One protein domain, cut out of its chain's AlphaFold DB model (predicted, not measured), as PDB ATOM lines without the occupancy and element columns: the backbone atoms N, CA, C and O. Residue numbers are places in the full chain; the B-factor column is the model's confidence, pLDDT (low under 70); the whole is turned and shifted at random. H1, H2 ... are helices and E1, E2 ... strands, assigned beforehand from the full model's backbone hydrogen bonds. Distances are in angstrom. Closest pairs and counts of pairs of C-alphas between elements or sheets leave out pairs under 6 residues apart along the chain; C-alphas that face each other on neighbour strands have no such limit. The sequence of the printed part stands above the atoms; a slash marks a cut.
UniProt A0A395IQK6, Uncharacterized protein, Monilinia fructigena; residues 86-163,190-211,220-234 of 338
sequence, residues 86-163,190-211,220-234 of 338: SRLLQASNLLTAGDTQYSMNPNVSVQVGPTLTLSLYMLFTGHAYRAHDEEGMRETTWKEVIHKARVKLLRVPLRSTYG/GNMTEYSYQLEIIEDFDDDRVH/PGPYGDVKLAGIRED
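Overview. This is residues 86 to 163, 190 to 211 and 220 to 234 of the 338 residues of an uncharacterized protein of Monilinia fructigena (UniProt A0A395IQK6). This is one strongly twisted sheet of five strands, with a small head of two short helices, H2 and H3, beyond one end of the long paired strands E1 and E2, and a long helix, H1, that only grazes the sheet near the other end of E2. The hairpin of E4 and E5 makes the other side of the sheet, beside E3. The printed part has 115 residues, with three named helices and five named strands in the order H1, E1, H2, H3, E2, E3, E4, E5; the sheet's order is E1, E2, E3, E5, E4, antiparallel throughout, and the class is mixed, helices and strands. The whole is loose, with a radius of gyration of the C-alphas of 18.2 A and spans of 50 by 39 by 38 A.

Along the chain. Find C-alpha 86 at (-40.899, -26.784, -37.881); from there H1 runs 27.3 A to residue 104. E1, residues 116 to 123, is 21.4 A long. Next come H2, residues 125 to 128, and H3, residues 136 to 139. Look for C-alpha 142 at (-28.303, -56.150, -28.564), where E2 begins; it runs 30.1 A to residue 156 and bends by 83 degrees at residue 148. E3, residues 196 to 204, is 25.1 A long, and E4 holds residues 221 to 223. E5, residues 226 to 233, bends by 72 degrees at residue 230 and ends at (-26.154, -43.934, -14.825).

Arrangement. Begin with E1 and E2, antiparallel at 126 degrees, where N 118 and O 149 are 2.8 A apart. Residues 110 to 111 also pair, antiparallel, with residues 154 to 155 of E2. On to E3, antiparallel to E2 at 137 degrees: N 152 and O 200 are 2.9 A apart. Between E3 and E5, N 230 and O 203 are 2.9 A apart. In the hairpin of E4 and E5, N 226 and O 223 are 2.9 A apart. E5's pairing is staggered, with E4 over residues 226 to 229 and with E3 over 229 to 233. H1 only grazes the sheet with residues 98 to 102; the closest C-alphas of H1 and E2 are those of Tyr 102 and Arg 155, 7.4 A apart. H2 and H3 are not on the sheet and are close but not clearly touching; their closest C-alphas, of His 127 and Glu 139, are 7.1 A apart. In H1 every O i to N i+4 pair is within hydrogen-bond range; H2 and H3 are too short for such a pair.

Size, cuts and confidence. The C-alphas farthest apart, of Met 104 and Glu 135, are 52.8 A apart. Residues 164 to 189 and 212 to 219 are not printed, leaving gaps of 19.4 A and 10.1 A between C-alphas. The link from H1 to E1 is long. Mean pLDDT of the printed part is 77.5; residues 125 to 140, 159 to 163, 190 to 193 and 233 to 234 are under 70.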
ATOM      1  N   SER A  86     -40.213 -26.983 -39.161       79.00
ATOM      2  CA  SER A  86     -40.899 -26.784 -37.881       79.00
ATOM      3  C   SER A  86     -40.122 -27.402 -36.710       79.00
ATOM      4  O   SER A  86     -39.930 -26.739 -35.695       79.00
ATOM      5  N   ARG A  87     -39.574 -28.620 -36.860       78.56
ATOM      6  CA  ARG A  87     -38.735 -29.235 -35.809       78.56
ATOM      7  C   ARG A  87     -37.420 -28.497 -35.609       78.56
ATOM      8  O   ARG A  87     -36.935 -28.430 -34.487       78.56
ATOM      9  N   LEU A  88     -36.843 -27.956 -36.680       81.62
ATOM     10  CA  LEU A  88     -35.616 -27.169 -36.598       81.62
ATOM     11  C   LEU A  88     -35.855 -25.873 -35.818       81.62
ATOM     12  O   LEU A  88     -35.082 -25.553 -34.919       81.62
ATOM     13  N   LEU A  89     -36.960 -25.176 -36.097       86.88
ATOM     14  CA  LEU A  89     -37.367 -23.994 -35.334       86.88
ATOM     15  C   LEU A  89     -37.657 -24.339 -33.868       86.88
ATOM     16  O   LEU A  89     -37.168 -23.655 -32.973       86.88
ATOM     17  N   GLN A  90     -38.375 -25.437 -33.608       85.75
ATOM     18  CA  GLN A  90     -38.599 -25.930 -32.245       85.75
ATOM     19  C   GLN A  90     -37.271 -26.201 -31.526       85.75
ATOM     20  O   GLN A  90     -37.077 -25.733 -30.408       85.75
ATOM     21  N   ALA A  91     -36.327 -26.888 -32.174       85.75
ATOM     22  CA  ALA A  91     -35.006 -27.157 -31.610       85.75
ATOM     23  C   ALA A  91     -34.223 -25.865 -31.322       85.75
ATOM     24  O   ALA A  91     -33.616 -25.742 -30.261       85.75
ATOM     25  N   SER A  92     -34.289 -24.878 -32.221       88.75
ATOM     26  CA  SER A  92     -33.677 -23.561 -32.016       88.75
ATOM     27  C   SER A  92     -34.243 -22.856 -30.783       88.75
ATOM     28  O   SER A  92     -33.486 -22.299 -29.986       88.75
ATOM     29  N   ASN A  93     -35.561 -22.914 -30.583       92.12
ATOM     30  CA  ASN A  93     -36.211 -22.332 -29.409       92.12
ATOM     31  C   ASN A  93     -35.776 -23.035 -28.116       92.12
ATOM     32  O   ASN A  93     -35.486 -22.360 -27.131       92.12
ATOM     33  N   LEU A  94     -35.667 -24.370 -28.122       90.88
ATOM     34  CA  LEU A  94     -35.192 -25.140 -26.965       90.88
ATOM     35  C   LEU A  94     -33.741 -24.800 -26.596       90.88
ATOM     36  O   LEU A  94     -33.431 -24.654 -25.415       90.88
ATOM     37  N   LEU A  95     -32.866 -24.635 -27.593       90.00
ATOM     38  CA  LEU A  95     -31.479 -24.222 -27.369       90.00
ATOM     39  C   LEU A  95     -31.396 -22.796 -26.825       90.00
ATOM     40  O   LEU A  95     -30.720 -22.580 -25.827       90.00
ATOM     41  N   THR A  96     -32.144 -21.858 -27.408       89.94
ATOM     42  CA  THR A  96     -32.166 -20.451 -26.968       89.94
ATOM     43  C   THR A  96     -32.701 -20.318 -25.536       89.94
ATOM     44  O   THR A  96     -32.169 -19.556 -24.724       89.94
ATOM     45  N   ALA A  97     -33.735 -21.091 -25.192       90.50
ATOM     46  CA  ALA A  97     -34.250 -21.165 -23.830       90.50
ATOM     47  C   ALA A  97     -33.195 -21.733 -22.866       90.50
ATOM     48  O   ALA A  97     -32.971 -21.156 -21.802       90.50
ATOM     49  N   GLY A  98     -32.496 -22.803 -23.263       88.38
ATOM     50  CA  GLY A  98     -31.389 -23.380 -22.498       88.38
ATOM     51  C   GLY A  98     -30.204 -22.423 -22.322       88.38
ATOM     52  O   GLY A  98     -29.644 -22.348 -21.230       88.38
ATOM     53  N   ASP A  99     -29.851 -21.646 -23.352       88.56
ATOM     54  CA  ASP A  99     -28.817 -20.598 -23.298       88.56
ATOM     55  C   ASP A  99     -29.188 -19.527 -22.272       88.56
ATOM     56  O   ASP A  99     -28.384 -19.147 -21.419       88.56
ATOM     57  N   THR A 100     -30.439 -19.078 -22.318       89.31
ATOM     58  CA  THR A 100     -30.957 -18.056 -21.407       89.31
ATOM     59  C   THR A 100     -30.961 -18.563 -19.963       89.31
ATOM     60  O   THR A 100     -30.477 -17.880 -19.065       89.31
ATOM     61  N   GLN A 101     -31.438 -19.786 -19.724       88.25
ATOM     62  CA  GLN A 101     -31.491 -20.371 -18.381       88.25
ATOM     63  C   GLN A 101     -30.100 -20.652 -17.801       88.25
ATOM     64  O   GLN A 101     -29.851 -20.365 -16.629       88.25
ATOM     65  N   TYR A 102     -29.179 -21.175 -18.613       87.88
ATOM     66  CA  TYR A 102     -27.817 -21.462 -18.168       87.88
ATOM     67  C   TYR A 102     -27.021 -20.182 -17.895       87.88
ATOM     68  O   TYR A 102     -26.346 -20.080 -16.872       87.88
ATOM     69  N   SER A 103     -27.150 -19.169 -18.756       85.44
ATOM     70  CA  SER A 103     -26.472 -17.881 -18.557       85.44
ATOM     71  C   SER A 103     -26.950 -17.142 -17.303       85.44
ATOM     72  O   SER A 103     -26.152 -16.443 -16.681       85.44
ATOM     73  N   MET A 104     -28.207 -17.332 -16.877       86.31
ATOM     74  CA  MET A 104     -28.710 -16.801 -15.603       86.31
ATOM     75  C   MET A 104     -28.050 -17.459 -14.385       86.31
ATOM     76  O   MET A 104     -27.750 -16.763 -13.418       86.31
ATOM     77  N   ASN A 105     -27.820 -18.777 -14.419       82.75
ATOM     78  CA  ASN A 105     -27.264 -19.547 -13.302       82.75
ATOM     79  C   ASN A 105     -26.211 -20.570 -13.776       82.75
ATOM     80  O   ASN A 105     -26.466 -21.775 -13.737       82.75
ATOM     81  N   PRO A 106     -24.980 -20.138 -14.111       77.44
ATOM     82  CA  PRO A 106     -23.930 -21.010 -14.661       77.44
ATOM     83  C   PRO A 106     -23.338 -22.003 -13.646       77.44
ATOM     84  O   PRO A 106     -22.342 -22.672 -13.906       77.44
ATOM     85  N   ASN A 107     -23.901 -22.065 -12.440       78.81
ATOM     86  CA  ASN A 107     -23.448 -22.933 -11.360       78.81
ATOM     87  C   ASN A 107     -24.352 -24.154 -11.163       78.81
ATOM     88  O   ASN A 107     -24.023 -25.005 -10.341       78.81
ATOM     89  N   VAL A 108     -25.475 -24.215 -11.878       83.56
ATOM     90  CA  VAL A 108     -26.506 -25.242 -11.729       83.56
ATOM     91  C   VAL A 108     -26.691 -25.945 -13.068       83.56
ATOM     92  O   VAL A 108     -26.564 -25.323 -14.122       83.56
ATOM     93  N   SER A 109     -26.964 -27.248 -13.030       85.75
ATOM     94  CA  SER A 109     -27.312 -27.999 -14.230       85.75
ATOM     95  C   SER A 109     -28.668 -27.541 -14.774       85.75
ATOM     96  O   SER A 109     -29.628 -27.352 -14.028       85.75
ATOM     97  N   VAL A 110     -28.753 -27.342 -16.088       88.75
ATOM     98  CA  VAL A 110     -29.973 -26.867 -16.758       88.75
ATOM     99  C   VAL A 110     -30.412 -27.885 -17.795       88.75
ATOM    100  O   VAL A 110     -29.636 -28.250 -18.677       88.75
ATOM    101  N   GLN A 111     -31.665 -28.326 -17.712       91.56
ATOM    102  CA  GLN A 111     -32.242 -29.223 -18.704       91.56
ATOM    103  C   GLN A 111     -32.503 -28.486 -20.023       91.56
ATOM    104  O   GLN A 111     -33.145 -27.439 -20.054       91.56
ATOM    105  N   VAL A 112     -32.036 -29.068 -21.127       91.00
ATOM    106  CA  VAL A 112     -32.263 -28.577 -22.485       91.00
ATOM    107  C   VAL A 112     -33.290 -29.468 -23.167       91.00
ATOM    108  O   VAL A 112     -33.010 -30.614 -23.515       91.00
ATOM    109  N   GLY A 113     -34.478 -28.915 -23.401       89.50
ATOM    110  CA  GLY A 113     -35.556 -29.632 -24.074       89.50
ATOM    111  C   GLY A 113     -36.367 -30.566 -23.168       89.50
ATOM    112  O   GLY A 113     -36.195 -30.581 -21.947       89.50
ATOM    113  N   PRO A 114     -37.312 -31.318 -23.757       91.19
ATOM    114  CA  PRO A 114     -38.190 -32.209 -23.009       91.19
ATOM    115  C   PRO A 114     -37.450 -33.453 -22.503       91.19
ATOM    116  O   PRO A 114     -36.441 -33.870 -23.068       91.19
ATOM    117  N   THR A 115     -37.994 -34.081 -21.462       90.38
ATOM    118  CA  THR A 115     -37.558 -35.413 -21.024       90.38
ATOM    119  C   THR A 115     -38.045 -36.454 -22.025       90.38
ATOM    120  O   THR A 115     -39.235 -36.498 -22.341       90.38
ATOM    121  N   LEU A 116     -37.139 -37.294 -22.513       90.25
ATOM    122  CA  LEU A 116     -37.445 -38.349 -23.473       90.25
ATOM    123  C   LEU A 116     -37.714 -39.664 -22.740       90.25
ATOM    124  O   LEU A 116     -37.048 -39.970 -21.754       90.25
ATOM    125  N   THR A 117     -38.665 -40.447 -23.240       89.81
ATOM    126  CA  THR A 117     -38.887 -41.827 -22.790       89.81
ATOM    127  C   THR A 117     -38.301 -42.762 -23.842       89.81
ATOM    128  O   THR A 117     -38.765 -42.761 -24.980       89.81
ATOM    129  N   LEU A 118     -37.261 -43.510 -23.481       89.00
ATOM    130  CA  LEU A 118     -36.485 -44.368 -24.380       89.00
ATOM    131  C   LEU A 118     -36.335 -45.774 -23.790       89.00
ATOM    132  O   LEU A 118     -36.465 -45.951 -22.586       89.00
ATOM    133  N   SER A 119     -36.003 -46.759 -24.618       86.50
ATOM    134  CA  SER A 119     -35.550 -48.081 -24.161       86.50
ATOM    135  C   SER A 119     -34.044 -48.203 -24.403       86.50
ATOM    136  O   SER A 119     -33.569 -47.888 -25.498       86.50
ATOM    137  N   LEU A 120     -33.281 -48.631 -23.394       85.00
ATOM    138  CA  LEU A 120     -31.827 -48.781 -23.486       85.00
ATOM    139  C   LEU A 120     -31.469 -50.207 -23.907       85.00
ATOM    140  O   LEU A 120     -31.787 -51.172 -23.209       85.00
ATOM    141  N   TYR A 121     -30.733 -50.322 -25.008       83.44
ATOM    142  CA  TYR A 121     -30.137 -51.574 -25.463       83.44
ATOM    143  C   TYR A 121     -28.617 -51.495 -25.332       83.44
ATOM    144  O   TYR A 121     -28.000 -50.559 -25.836       83.44
ATOM    145  N   MET A 122     -28.003 -52.493 -24.701       80.94
ATOM    146  CA  MET A 122     -26.547 -52.616 -24.604       80.94
ATOM    147  C   MET A 122     -26.049 -53.823 -25.397       80.94
ATOM    148  O   MET A 122     -26.775 -54.800 -25.601       80.94
ATOM    149  N   LEU A 123     -24.794 -53.773 -25.841       78.00
ATOM    150  CA  LEU A 123     -24.162 -54.904 -26.512       78.00
ATOM    151  C   LEU A 123     -23.952 -56.054 -25.517       78.00
ATOM    152  O   LEU A 123     -23.420 -55.856 -24.426       78.00
ATOM    153  N   PHE A 124     -24.324 -57.274 -25.899       72.88
ATOM    154  CA  PHE A 124     -24.069 -58.446 -25.070       72.88
ATOM    155  C   PHE A 124     -22.567 -58.786 -25.027       72.88
ATOM    156  O   PHE A 124     -21.964 -59.135 -26.045       72.88
ATOM    157  N   THR A 125     -21.965 -58.761 -23.833       63.34
ATOM    158  CA  THR A 125     -20.515 -58.955 -23.608       63.34
ATOM    159  C   THR A 125     -19.966 -60.270 -24.174       63.34
ATOM    160  O   THR A 125     -18.814 -60.320 -24.600       63.34
ATOM    161  N   GLY A 126     -20.782 -61.329 -24.267       61.41
ATOM    162  CA  GLY A 126     -20.372 -62.607 -24.867       61.41
ATOM    163  C   GLY A 126     -20.073 -62.554 -26.374       61.41
ATOM    164  O   GLY A 126     -19.431 -63.467 -26.889       61.41
ATOM    165  N   HIS A 127     -20.481 -61.485 -27.068       58.91
ATOM    166  CA  HIS A 127     -20.192 -61.255 -28.490       58.91
ATOM    167  C   HIS A 127     -19.178 -60.120 -28.716       58.91
ATOM    168  O   HIS A 127     -18.639 -59.999 -29.812       58.91
ATOM    169  N   ALA A 128     -18.844 -59.334 -27.684       54.66
ATOM    170  CA  ALA A 128     -17.892 -58.223 -27.788       54.66
ATOM    171  C   ALA A 128     -16.464 -58.688 -28.143       54.66
ATOM    172  O   ALA A 128     -15.747 -57.997 -28.859       54.66
ATOM    173  N   TYR A 129     -16.070 -59.887 -27.702       55.12
ATOM    174  CA  TYR A 129     -14.740 -60.459 -27.960       55.12
ATOM    175  C   TYR A 129     -14.638 -61.278 -29.261       55.12
ATOM    176  O   TYR A 129     -13.543 -61.705 -29.617       55.12
ATOM    177  N   ARG A 130     -15.747 -61.506 -29.986       54.34
ATOM    178  CA  ARG A 130     -15.754 -62.244 -31.271       54.34
ATOM    179  C   ARG A 130     -15.598 -61.343 -32.501       54.34
ATOM    180  O   ARG A 130     -15.498 -61.840 -33.615       54.34
ATOM    181  N   ALA A 131     -15.538 -60.028 -32.302       52.28
ATOM    182  CA  ALA A 131     -15.553 -59.021 -33.363       52.28
ATOM    183  C   ALA A 131     -14.228 -58.866 -34.146       52.28
ATOM    184  O   ALA A 131     -14.063 -57.876 -34.853       52.28
ATOM    185  N   HIS A 132     -13.283 -59.808 -34.034       53.62
ATOM    186  CA  HIS A 132     -12.041 -59.762 -34.817       53.62
ATOM    187  C   HIS A 132     -12.167 -60.351 -36.232       53.62
ATOM    188  O   HIS A 132     -11.288 -60.091 -37.051       53.62
ATOM    189  N   ASP A 133     -13.261 -61.059 -36.536       53.69
ATOM    190  CA  ASP A 133     -13.554 -61.577 -37.875       53.69
ATOM    191  C   ASP A 133     -14.673 -60.753 -38.539       53.69
ATOM    192  O   ASP A 133     -15.707 -60.487 -37.924       53.69
ATOM    193  N   GLU A 134     -14.495 -60.367 -39.809       57.25
ATOM    194  CA  GLU A 134     -15.448 -59.538 -40.580       57.25
ATOM    195  C   GLU A 134     -16.865 -60.151 -40.668       57.25
ATOM    196  O   GLU A 134     -17.853 -59.424 -40.793       57.25
ATOM    197  N   GLU A 135     -16.988 -61.477 -40.528       54.00
ATOM    198  CA  GLU A 135     -18.272 -62.194 -40.467       54.00
ATOM    199  C   GLU A 135     -18.916 -62.136 -39.062       54.00
ATOM    200  O   GLU A 135     -20.140 -62.144 -38.937       54.00
ATOM    201  N   GLY A 136     -18.120 -61.987 -37.995       51.38
ATOM    202  CA  GLY A 136     -18.576 -61.925 -36.597       51.38
ATOM    203  C   GLY A 136     -19.234 -60.596 -36.210       51.38
ATOM    204  O   GLY A 136     -20.017 -60.541 -35.262       51.38
ATOM    205  N   MET A 137     -19.004 -59.527 -36.982       49.22
ATOM    206  CA  MET A 137     -19.698 -58.245 -36.791       49.22
ATOM    207  C   MET A 137     -21.217 -58.364 -37.029       49.22
ATOM    208  O   MET A 137     -22.001 -57.597 -36.461       49.22
ATOM    209  N   ARG A 138     -21.650 -59.362 -37.818       53.69
ATOM    210  CA  ARG A 138     -23.069 -59.661 -38.079       53.69
ATOM    211  C   ARG A 138     -23.785 -60.324 -36.896       53.69
ATOM    212  O   ARG A 138     -25.011 -60.323 -36.880       53.69
ATOM    213  N   GLU A 139     -23.056 -60.816 -35.893       56.66
ATOM    214  CA  GLU A 139     -23.602 -61.467 -34.689       56.66
ATOM    215  C   GLU A 139     -23.557 -60.565 -33.440       56.66
ATOM    216  O   GLU A 139     -23.541 -61.041 -32.303       56.66
ATOM    217  N   THR A 140     -23.539 -59.240 -33.609       64.75
ATOM    218  CA  THR A 140     -23.696 -58.329 -32.466       64.75
ATOM    219  C   THR A 140     -25.140 -58.379 -31.963       64.75
ATOM    220  O   THR A 140     -26.065 -57.832 -32.561       64.75
ATOM    221  N   THR A 141     -25.350 -59.085 -30.853       73.62
ATOM    222  CA  THR A 141     -26.658 -59.170 -30.198       73.62
ATOM    223  C   THR A 141     -26.830 -58.012 -29.222       73.62
ATOM    224  O   THR A 141     -26.034 -57.811 -28.300       73.62
ATOM    225  N   TRP A 142     -27.878 -57.226 -29.450       80.69
ATOM    226  CA  TRP A 142     -28.303 -56.150 -28.564       80.69
ATOM    227  C   TRP A 142     -29.252 -56.719 -27.514       80.69
ATOM    228  O   TRP A 142     -30.219 -57.399 -27.855       80.69
ATOM    229  N   LYS A 143     -28.972 -56.451 -26.241       82.12
ATOM    230  CA  LYS A 143     -29.815 -56.837 -25.112       82.12
ATOM    231  C   LYS A 143     -30.527 -55.598 -24.587       82.12
ATOM    232  O   LYS A 143     -29.867 -54.608 -24.289       82.12
ATOM    233  N   GLU A 144     -31.846 -55.667 -24.453       85.75
ATOM    234  CA  GLU A 144     -32.611 -54.661 -23.709       85.75
ATOM    235  C   GLU A 144     -32.186 -54.715 -22.239       85.75
ATOM    236  O   GLU A 144     -32.241 -55.774 -21.608       85.75
ATOM    237  N   VAL A 145     -31.699 -53.591 -21.727       83.94
ATOM    238  CA  VAL A 145     -31.237 -53.452 -20.341       83.94
ATOM    239  C   VAL A 145     -32.230 -52.637 -19.536       83.94
ATOM    240  O   VAL A 145     -32.537 -53.037 -18.423       83.94
ATOM    241  N   ILE A 146     -32.758 -51.554 -20.114       84.44
ATOM    242  CA  ILE A 146     -33.795 -50.729 -19.490       84.44
ATOM    243  C   ILE A 146     -34.974 -50.649 -20.451       84.44
ATOM    244  O   ILE A 146     -34.820 -50.179 -21.582       84.44
ATOM    245  N   HIS A 147     -36.153 -51.083 -20.004       86.62
ATOM    246  CA  HIS A 147     -37.360 -51.017 -20.824       86.62
ATOM    247  C   HIS A 147     -37.851 -49.581 -20.993       86.62
ATOM    248  O   HIS A 147     -38.085 -49.119 -22.113       86.62
ATOM    249  N   LYS A 148     -37.968 -48.871 -19.870       89.06
ATOM    250  CA  LYS A 148     -38.459 -47.501 -19.803       89.06
ATOM    251  C   LYS A 148     -37.428 -46.635 -19.091       89.06
ATOM    252  O   LYS A 148     -37.271 -46.674 -17.878       89.06
ATOM    253  N   ALA A 149     -36.695 -45.861 -19.876       88.94
ATOM    254  CA  ALA A 149     -35.694 -44.915 -19.420       88.94
ATOM    255  C   ALA A 149     -36.192 -43.487 -19.645       88.94
ATOM    256  O   ALA A 149     -36.552 -43.096 -20.758       88.94
ATOM    257  N   ARG A 150     -36.179 -42.687 -18.585       89.94
ATOM    258  CA  ARG A 150     -36.398 -41.244 -18.609       89.94
ATOM    259  C   ARG A 150     -35.045 -40.582 -18.828       89.94
ATOM    260  O   ARG A 150     -34.200 -40.588 -17.939       89.94
ATOM    261  N   VAL A 151     -34.845 -40.031 -20.020       89.31
ATOM    262  CA  VAL A 151     -33.577 -39.430 -20.435       89.31
ATOM    263  C   VAL A 151     -33.707 -37.918 -20.497       89.31
ATOM    264  O   VAL A 151     -34.587 -37.380 -21.177       89.31
ATOM    265  N   LYS A 152     -32.813 -37.227 -19.794       90.62
ATOM    266  CA  LYS A 152     -32.715 -35.767 -19.782       90.62
ATOM    267  C   LYS A 152     -31.375 -35.342 -20.366       90.62
ATOM    268  O   LYS A 152     -30.336 -35.904 -20.035       90.62
ATOM    269  N   LEU A 153     -31.404 -34.331 -21.228       89.88
ATOM    270  CA  LEU A 153     -30.199 -33.664 -21.701       89.88
ATOM    271  C   LEU A 153     -29.939 -32.457 -20.803       89.88
ATOM    272  O   LEU A 153     -30.750 -31.533 -20.758       89.88
ATOM    273  N   LEU A 154     -28.820 -32.464 -20.094       88.62
ATOM    274  CA  LEU A 154     -28.438 -31.420 -19.153       88.62
ATOM    275  C   LEU A 154     -27.221 -30.664 -19.684       88.62
ATOM    276  O   LEU A 154     -26.291 -31.254 -20.230       88.62
ATOM    277  N   ARG A 155     -27.206 -29.347 -19.493       88.31
ATOM    278  CA  ARG A 155     -25.985 -28.542 -19.530       88.31
ATOM    279  C   ARG A 155     -25.424 -28.466 -18.131       88.31
ATOM    280  O   ARG A 155     -26.120 -28.004 -17.230       88.31
ATOM    281  N   VAL A 156     -24.184 -28.901 -17.965       85.81
ATOM    282  CA  VAL A 156     -23.493 -28.913 -16.677       85.81
ATOM    283  C   VAL A 156     -22.253 -28.022 -16.720       85.81
ATOM    284  O   VAL A 156     -21.603 -27.928 -17.767       85.81
ATOM    285  N   PRO A 157     -21.905 -27.356 -15.604       82.19
ATOM    286  CA  PRO A 157     -20.696 -26.547 -15.541       82.19
ATOM    287  C   PRO A 157     -19.450 -27.397 -15.787       82.19
ATOM    288  O   PRO A 157     -19.281 -28.437 -15.153       82.19
ATOM    289  N   LEU A 158     -18.531 -26.916 -16.632       72.44
ATOM    290  CA  LEU A 158     -17.284 -27.627 -16.975       72.44
ATOM    291  C   LEU A 158     -16.394 -27.936 -15.761       72.44
ATOM    292  O   LEU A 158     -15.571 -28.842 -15.801       72.44
ATOM    293  N   ARG A 159     -16.567 -27.203 -14.658       59.75
ATOM    294  CA  ARG A 159     -15.870 -27.465 -13.390       59.75
ATOM    295  C   ARG A 159     -16.465 -28.620 -12.573       59.75
ATOM    296  O   ARG A 159     -15.826 -29.073 -11.632       59.75
ATOM    297  N   SER A 160     -17.692 -29.051 -12.880       55.28
ATOM    298  CA  SER A 160     -18.404 -30.097 -12.134       55.28
ATOM    299  C   SER A 160     -17.988 -31.504 -12.565       55.28
ATOM    300  O   SER A 160     -17.957 -32.399 -11.727       55.28
ATOM    301  N   THR A 161     -17.593 -31.689 -13.829       49.91
ATOM    302  CA  THR A 161     -17.201 -32.991 -14.409       49.91
ATOM    303  C   THR A 161     -15.863 -33.530 -13.886       49.91
ATOM    304  O   THR A 161     -15.476 -34.648 -14.207       49.91
ATOM    305  N   TYR A 162     -15.144 -32.750 -13.072       48.38
ATOM    306  CA  TYR A 162     -13.871 -33.147 -12.457       48.38
ATOM    307  C   TYR A 162     -13.880 -33.056 -10.926       48.38
ATOM    308  O   TYR A 162     -12.828 -33.151 -10.292       48.38
ATOM    309  N   GLY A 163     -15.045 -32.864 -10.300       43.12
ATOM    310  CA  GLY A 163     -15.097 -32.614  -8.865       43.12
ATOM    311  C   GLY A 163     -16.477 -32.750  -8.246       43.12
ATOM    312  O   GLY A 163     -17.031 -31.756  -7.783       43.12
ATOM    313  N   GLY A 190     -15.616 -16.485 -19.272       56.66
ATOM    314  CA  GLY A 190     -17.003 -16.613 -19.709       56.66
ATOM    315  C   GLY A 190     -17.745 -17.799 -19.090       56.66
ATOM    316  O   GLY A 190     -18.355 -18.577 -19.821       56.66
ATOM    317  N   ASN A 191     -17.785 -17.901 -17.756       62.53
ATOM    318  CA  ASN A 191     -18.550 -18.939 -17.035       62.53
ATOM    319  C   ASN A 191     -20.009 -19.093 -17.530       62.53
ATOM    320  O   ASN A 191     -20.588 -20.169 -17.432       62.53
ATOM    321  N   MET A 192     -20.614 -18.022 -18.060       63.16
ATOM    322  CA  MET A 192     -21.989 -18.002 -18.587       63.16
ATOM    323  C   MET A 192     -22.162 -18.760 -19.913       63.16
ATOM    324  O   MET A 192     -23.281 -19.115 -20.271       63.16
ATOM    325  N   THR A 193     -21.074 -18.987 -20.649       68.75
ATOM    326  CA  THR A 193     -21.067 -19.622 -21.980       68.75
ATOM    327  C   THR A 193     -20.351 -20.969 -21.993       68.75
ATOM    328  O   THR A 193     -20.262 -21.619 -23.030       68.75
ATOM    329  N   GLU A 194     -19.836 -21.391 -20.844       79.56
ATOM    330  CA  GLU A 194     -19.033 -22.595 -20.694       79.56
ATOM    331  C   GLU A 194     -19.844 -23.701 -20.040       79.56
ATOM    332  O   GLU A 194     -20.156 -23.645 -18.852       79.56
ATOM    333  N   TYR A 195     -20.183 -24.715 -20.826       83.69
ATOM    334  CA  TYR A 195     -20.951 -25.874 -20.391       83.69
ATOM    335  C   TYR A 195     -20.511 -27.127 -21.147       83.69
ATOM    336  O   TYR A 195     -20.086 -27.058 -22.301       83.69
ATOM    337  N   SER A 196     -20.663 -28.285 -20.512       83.06
ATOM    338  CA  SER A 196     -20.682 -29.590 -21.177       83.06
ATOM    339  C   SER A 196     -22.101 -30.139 -21.202       83.06
ATOM    340  O   SER A 196     -22.922 -29.808 -20.349       83.06
ATOM    341  N   TYR A 197     -22.394 -30.988 -22.182       85.69
ATOM    342  CA  TYR A 197     -23.642 -31.741 -22.196       85.69
ATOM    343  C   TYR A 197     -23.467 -33.055 -21.445       85.69
ATOM    344  O   TYR A 197     -22.482 -33.761 -21.655       85.69
ATOM    345  N   GLN A 198     -24.447 -33.383 -20.616       83.88
ATOM    346  CA  GLN A 198     -24.552 -34.646 -19.904       83.88
ATOM    347  C   GLN A 198     -25.922 -35.259 -20.181       83.88
ATOM    348  O   GLN A 198     -26.934 -34.555 -20.211       83.88
ATOM    349  N   LEU A 199     -25.947 -36.565 -20.431       85.31
ATOM    350  CA  LEU A 199     -27.180 -37.335 -20.526       85.31
ATOM    351  C   LEU A 199     -27.427 -37.975 -19.167       85.31
ATOM    352  O   LEU A 199     -26.629 -38.793 -18.728       85.31
ATOM    353  N   GLU A 200     -28.525 -37.603 -18.523       84.88
ATOM    354  CA  GLU A 200     -28.996 -38.268 -17.312       84.88
ATOM    355  C   GLU A 200     -30.009 -39.336 -17.728       84.88
ATOM    356  O   GLU A 200     -31.045 -39.015 -18.323       84.88
ATOM    357  N   ILE A 201     -29.693 -40.604 -17.456       86.00
ATOM    358  CA  ILE A 201     -30.550 -41.754 -17.761       86.00
ATOM    359  C   ILE A 201     -31.088 -42.308 -16.443       86.00
ATOM    360  O   ILE A 201     -30.327 -42.760 -15.587       86.00
ATOM    361  N   ILE A 202     -32.412 -42.273 -16.291       85.56
ATOM    362  CA  ILE A 202     -33.114 -42.772 -15.107       85.56
ATOM    363  C   ILE A 202     -34.023 -43.918 -15.536       85.56
ATOM    364  O   ILE A 202     -34.913 -43.723 -16.363       85.56
ATOM    365  N   GLU A 203     -33.834 -45.101 -14.965       86.81
ATOM    366  CA  GLU A 203     -34.772 -46.213 -15.127       86.81
ATOM    367  C   GLU A 203     -36.088 -45.932 -14.392       86.81
ATOM    368  O   GLU A 203     -36.086 -45.582 -13.211       86.81
ATOM    369  N   ASP A 204     -37.206 -46.070 -15.098       87.56
ATOM    370  CA  ASP A 204     -38.560 -45.914 -14.576       87.56
ATOM    371  C   ASP A 204     -39.238 -47.287 -14.514       87.56
ATOM    372  O   ASP A 204     -39.584 -47.855 -15.548       87.56
ATOM    373  N   PHE A 205     -39.428 -47.809 -13.300       83.94
ATOM    374  CA  PHE A 205     -40.055 -49.115 -13.068       83.94
ATOM    375  C   PHE A 205     -41.587 -49.105 -13.197       83.94
ATOM    376  O   PHE A 205     -42.215 -50.157 -13.089       83.94
ATOM    377  N   ASP A 206     -42.213 -47.947 -13.429       83.12
ATOM    378  CA  ASP A 206     -43.642 -47.854 -13.756       83.12
ATOM    379  C   ASP A 206     -43.868 -48.170 -15.247       83.12
ATOM    380  O   ASP A 206     -44.256 -47.312 -16.046       83.12
ATOM    381  N   ASP A 207     -43.492 -49.378 -15.659       81.88
ATOM    382  CA  ASP A 207     -43.372 -49.806 -17.058       81.88
ATOM    383  C   ASP A 207     -44.282 -50.997 -17.412       81.88
ATOM    384  O   ASP A 207     -44.046 -51.695 -18.399       81.88
ATOM    385  N   ASP A 208     -45.316 -51.231 -16.599       81.88
ATOM    386  CA  ASP A 208     -46.251 -52.364 -16.675       81.88
ATOM    387  C   ASP A 208     -45.590 -53.757 -16.571       81.88
ATOM    388  O   ASP A 208     -46.244 -54.782 -16.798       81.88
ATOM    389  N   ARG A 209     -44.303 -53.839 -16.193       80.75
ATOM    390  CA  ARG A 209     -43.589 -55.104 -15.971       80.75
ATOM    391  C   ARG A 209     -43.465 -55.418 -14.484       80.75
ATOM    392  O   ARG A 209     -43.462 -54.555 -13.612       80.75
ATOM    393  N   VAL A 210     -43.379 -56.713 -14.182       77.19
ATOM    394  CA  VAL A 210     -43.187 -57.190 -12.810       77.19
ATOM    395  C   VAL A 210     -41.706 -57.114 -12.463       77.19
ATOM    396  O   VAL A 210     -40.903 -57.867 -13.014       77.19
ATOM    397  N   HIS A 211     -41.364 -56.250 -11.510       77.62
ATOM    398  CA  HIS A 211     -40.010 -56.133 -10.968       77.62
ATOM    399  C   HIS A 211     -39.884 -56.965  -9.694       77.62
ATOM    400  O   HIS A 211     -40.603 -56.747  -8.718       77.62
ATOM    401  N   PRO A 220     -36.178 -49.329  -5.225       75.31
ATOM    402  CA  PRO A 220     -36.296 -48.111  -6.011       75.31
ATOM    403  C   PRO A 220     -37.053 -47.041  -5.229       75.31
ATOM    404  O   PRO A 220     -38.173 -47.244  -4.761       75.31
ATOM    405  N   GLY A 221     -36.406 -45.891  -5.077       74.44
ATOM    406  CA  GLY A 221     -36.962 -44.715  -4.420       74.44
ATOM    407  C   GLY A 221     -37.294 -43.610  -5.423       74.44
ATOM    408  O   GLY A 221     -36.868 -43.673  -6.579       74.44
ATOM    409  N   PRO A 222     -38.009 -42.560  -4.994       82.94
ATOM    410  CA  PRO A 222     -38.292 -41.421  -5.853       82.94
ATOM    411  C   PRO A 222     -37.008 -40.655  -6.197       82.94
ATOM    412  O   PRO A 222     -36.153 -40.420  -5.337       82.94
ATOM    413  N   TYR A 223     -36.882 -40.241  -7.456       77.25
ATOM    414  CA  TYR A 223     -35.782 -39.414  -7.945       77.25
ATOM    415  C   TYR A 223     -36.274 -38.417  -8.995       77.25
ATOM    416  O   TYR A 223     -36.787 -38.801 -10.049       77.25
ATOM    417  N   GLY A 224     -36.115 -37.124  -8.701       77.19
ATOM    418  CA  GLY A 224     -36.637 -36.049  -9.540       77.19
ATOM    419  C   GLY A 224     -38.139 -36.219  -9.785       77.19
ATOM    420  O   GLY A 224     -38.932 -36.171  -8.848       77.19
ATOM    421  N   ASP A 225     -38.504 -36.466 -11.044       77.69
ATOM    422  CA  ASP A 225     -39.898 -36.632 -11.481       77.69
ATOM    423  C   ASP A 225     -40.339 -38.106 -11.574       77.69
ATOM    424  O   ASP A 225     -41.467 -38.385 -11.980       77.69
ATOM    425  N   VAL A 226     -39.454 -39.061 -11.262       80.25
ATOM    426  CA  VAL A 226     -39.713 -40.507 -11.359       80.25
ATOM    427  C   VAL A 226     -39.987 -41.061  -9.964       80.25
ATOM    428  O   VAL A 226     -39.157 -40.932  -9.065       80.25
ATOM    429  N   LYS A 227     -41.164 -41.668  -9.765       78.75
ATOM    430  CA  LYS A 227     -41.601 -42.173  -8.448       78.75
ATOM    431  C   LYS A 227     -40.876 -43.452  -8.032       78.75
ATOM    432  O   LYS A 227     -40.557 -43.601  -6.856       78.75
ATOM    433  N   LEU A 228     -40.636 -44.350  -8.986       78.12
ATOM    434  CA  LEU A 228     -39.960 -45.632  -8.792       78.12
ATOM    435  C   LEU A 228     -38.704 -45.659  -9.664       78.12
ATOM    436  O   LEU A 228     -38.688 -46.271 -10.728       78.12
ATOM    437  N   ALA A 229     -37.675 -44.920  -9.241       77.75
ATOM    438  CA  ALA A 229     -36.440 -44.809 -10.002       77.75
ATOM    439  C   ALA A 229     -35.484 -45.963  -9.674       77.75
ATOM    440  O   ALA A 229     -35.145 -46.173  -8.504       77.75
ATOM    441  N   GLY A 230     -35.047 -46.673 -10.713       74.56
ATOM    442  CA  GLY A 230     -34.067 -47.755 -10.644       74.56
ATOM    443  C   GLY A 230     -32.628 -47.275 -10.794       74.56
ATOM    444  O   GLY A 230     -32.190 -46.351 -10.100       74.56
ATOM    445  N   ILE A 231     -31.880 -47.922 -11.691       73.75
ATOM    446  CA  ILE A 231     -30.474 -47.598 -11.954       73.75
ATOM    447  C   ILE A 231     -30.354 -46.154 -12.467       73.75
ATOM    448  O   ILE A 231     -31.121 -45.698 -13.318       73.75
ATOM    449  N   ARG A 232     -29.364 -45.437 -11.924       72.88
ATOM    450  CA  ARG A 232     -28.989 -44.077 -12.319       72.88
ATOM    451  C   ARG A 232     -27.586 -44.146 -12.885       72.88
ATOM    452  O   ARG A 232     -26.633 -44.369 -12.140       72.88
ATOM    453  N   GLU A 233     -27.465 -44.010 -14.193       65.19
ATOM    454  CA  GLU A 233     -26.154 -43.934 -14.825       65.19
ATOM    455  C   GLU A 233     -25.797 -42.454 -14.967       65.19
ATOM    456  O   GLU A 233     -26.338 -41.761 -15.824       65.19
ATOM    457  N   ASP A 234     -24.955 -41.966 -14.050       55.44
ATOM    458  CA  ASP A 234     -24.483 -40.575 -14.057       55.44
ATOM    459  C   ASP A 234     -23.101 -40.468 -14.718       55.44
ATOM    460  O   ASP A 234     -22.873 -39.602 -15.558       55.44
TER     461      ASP A 234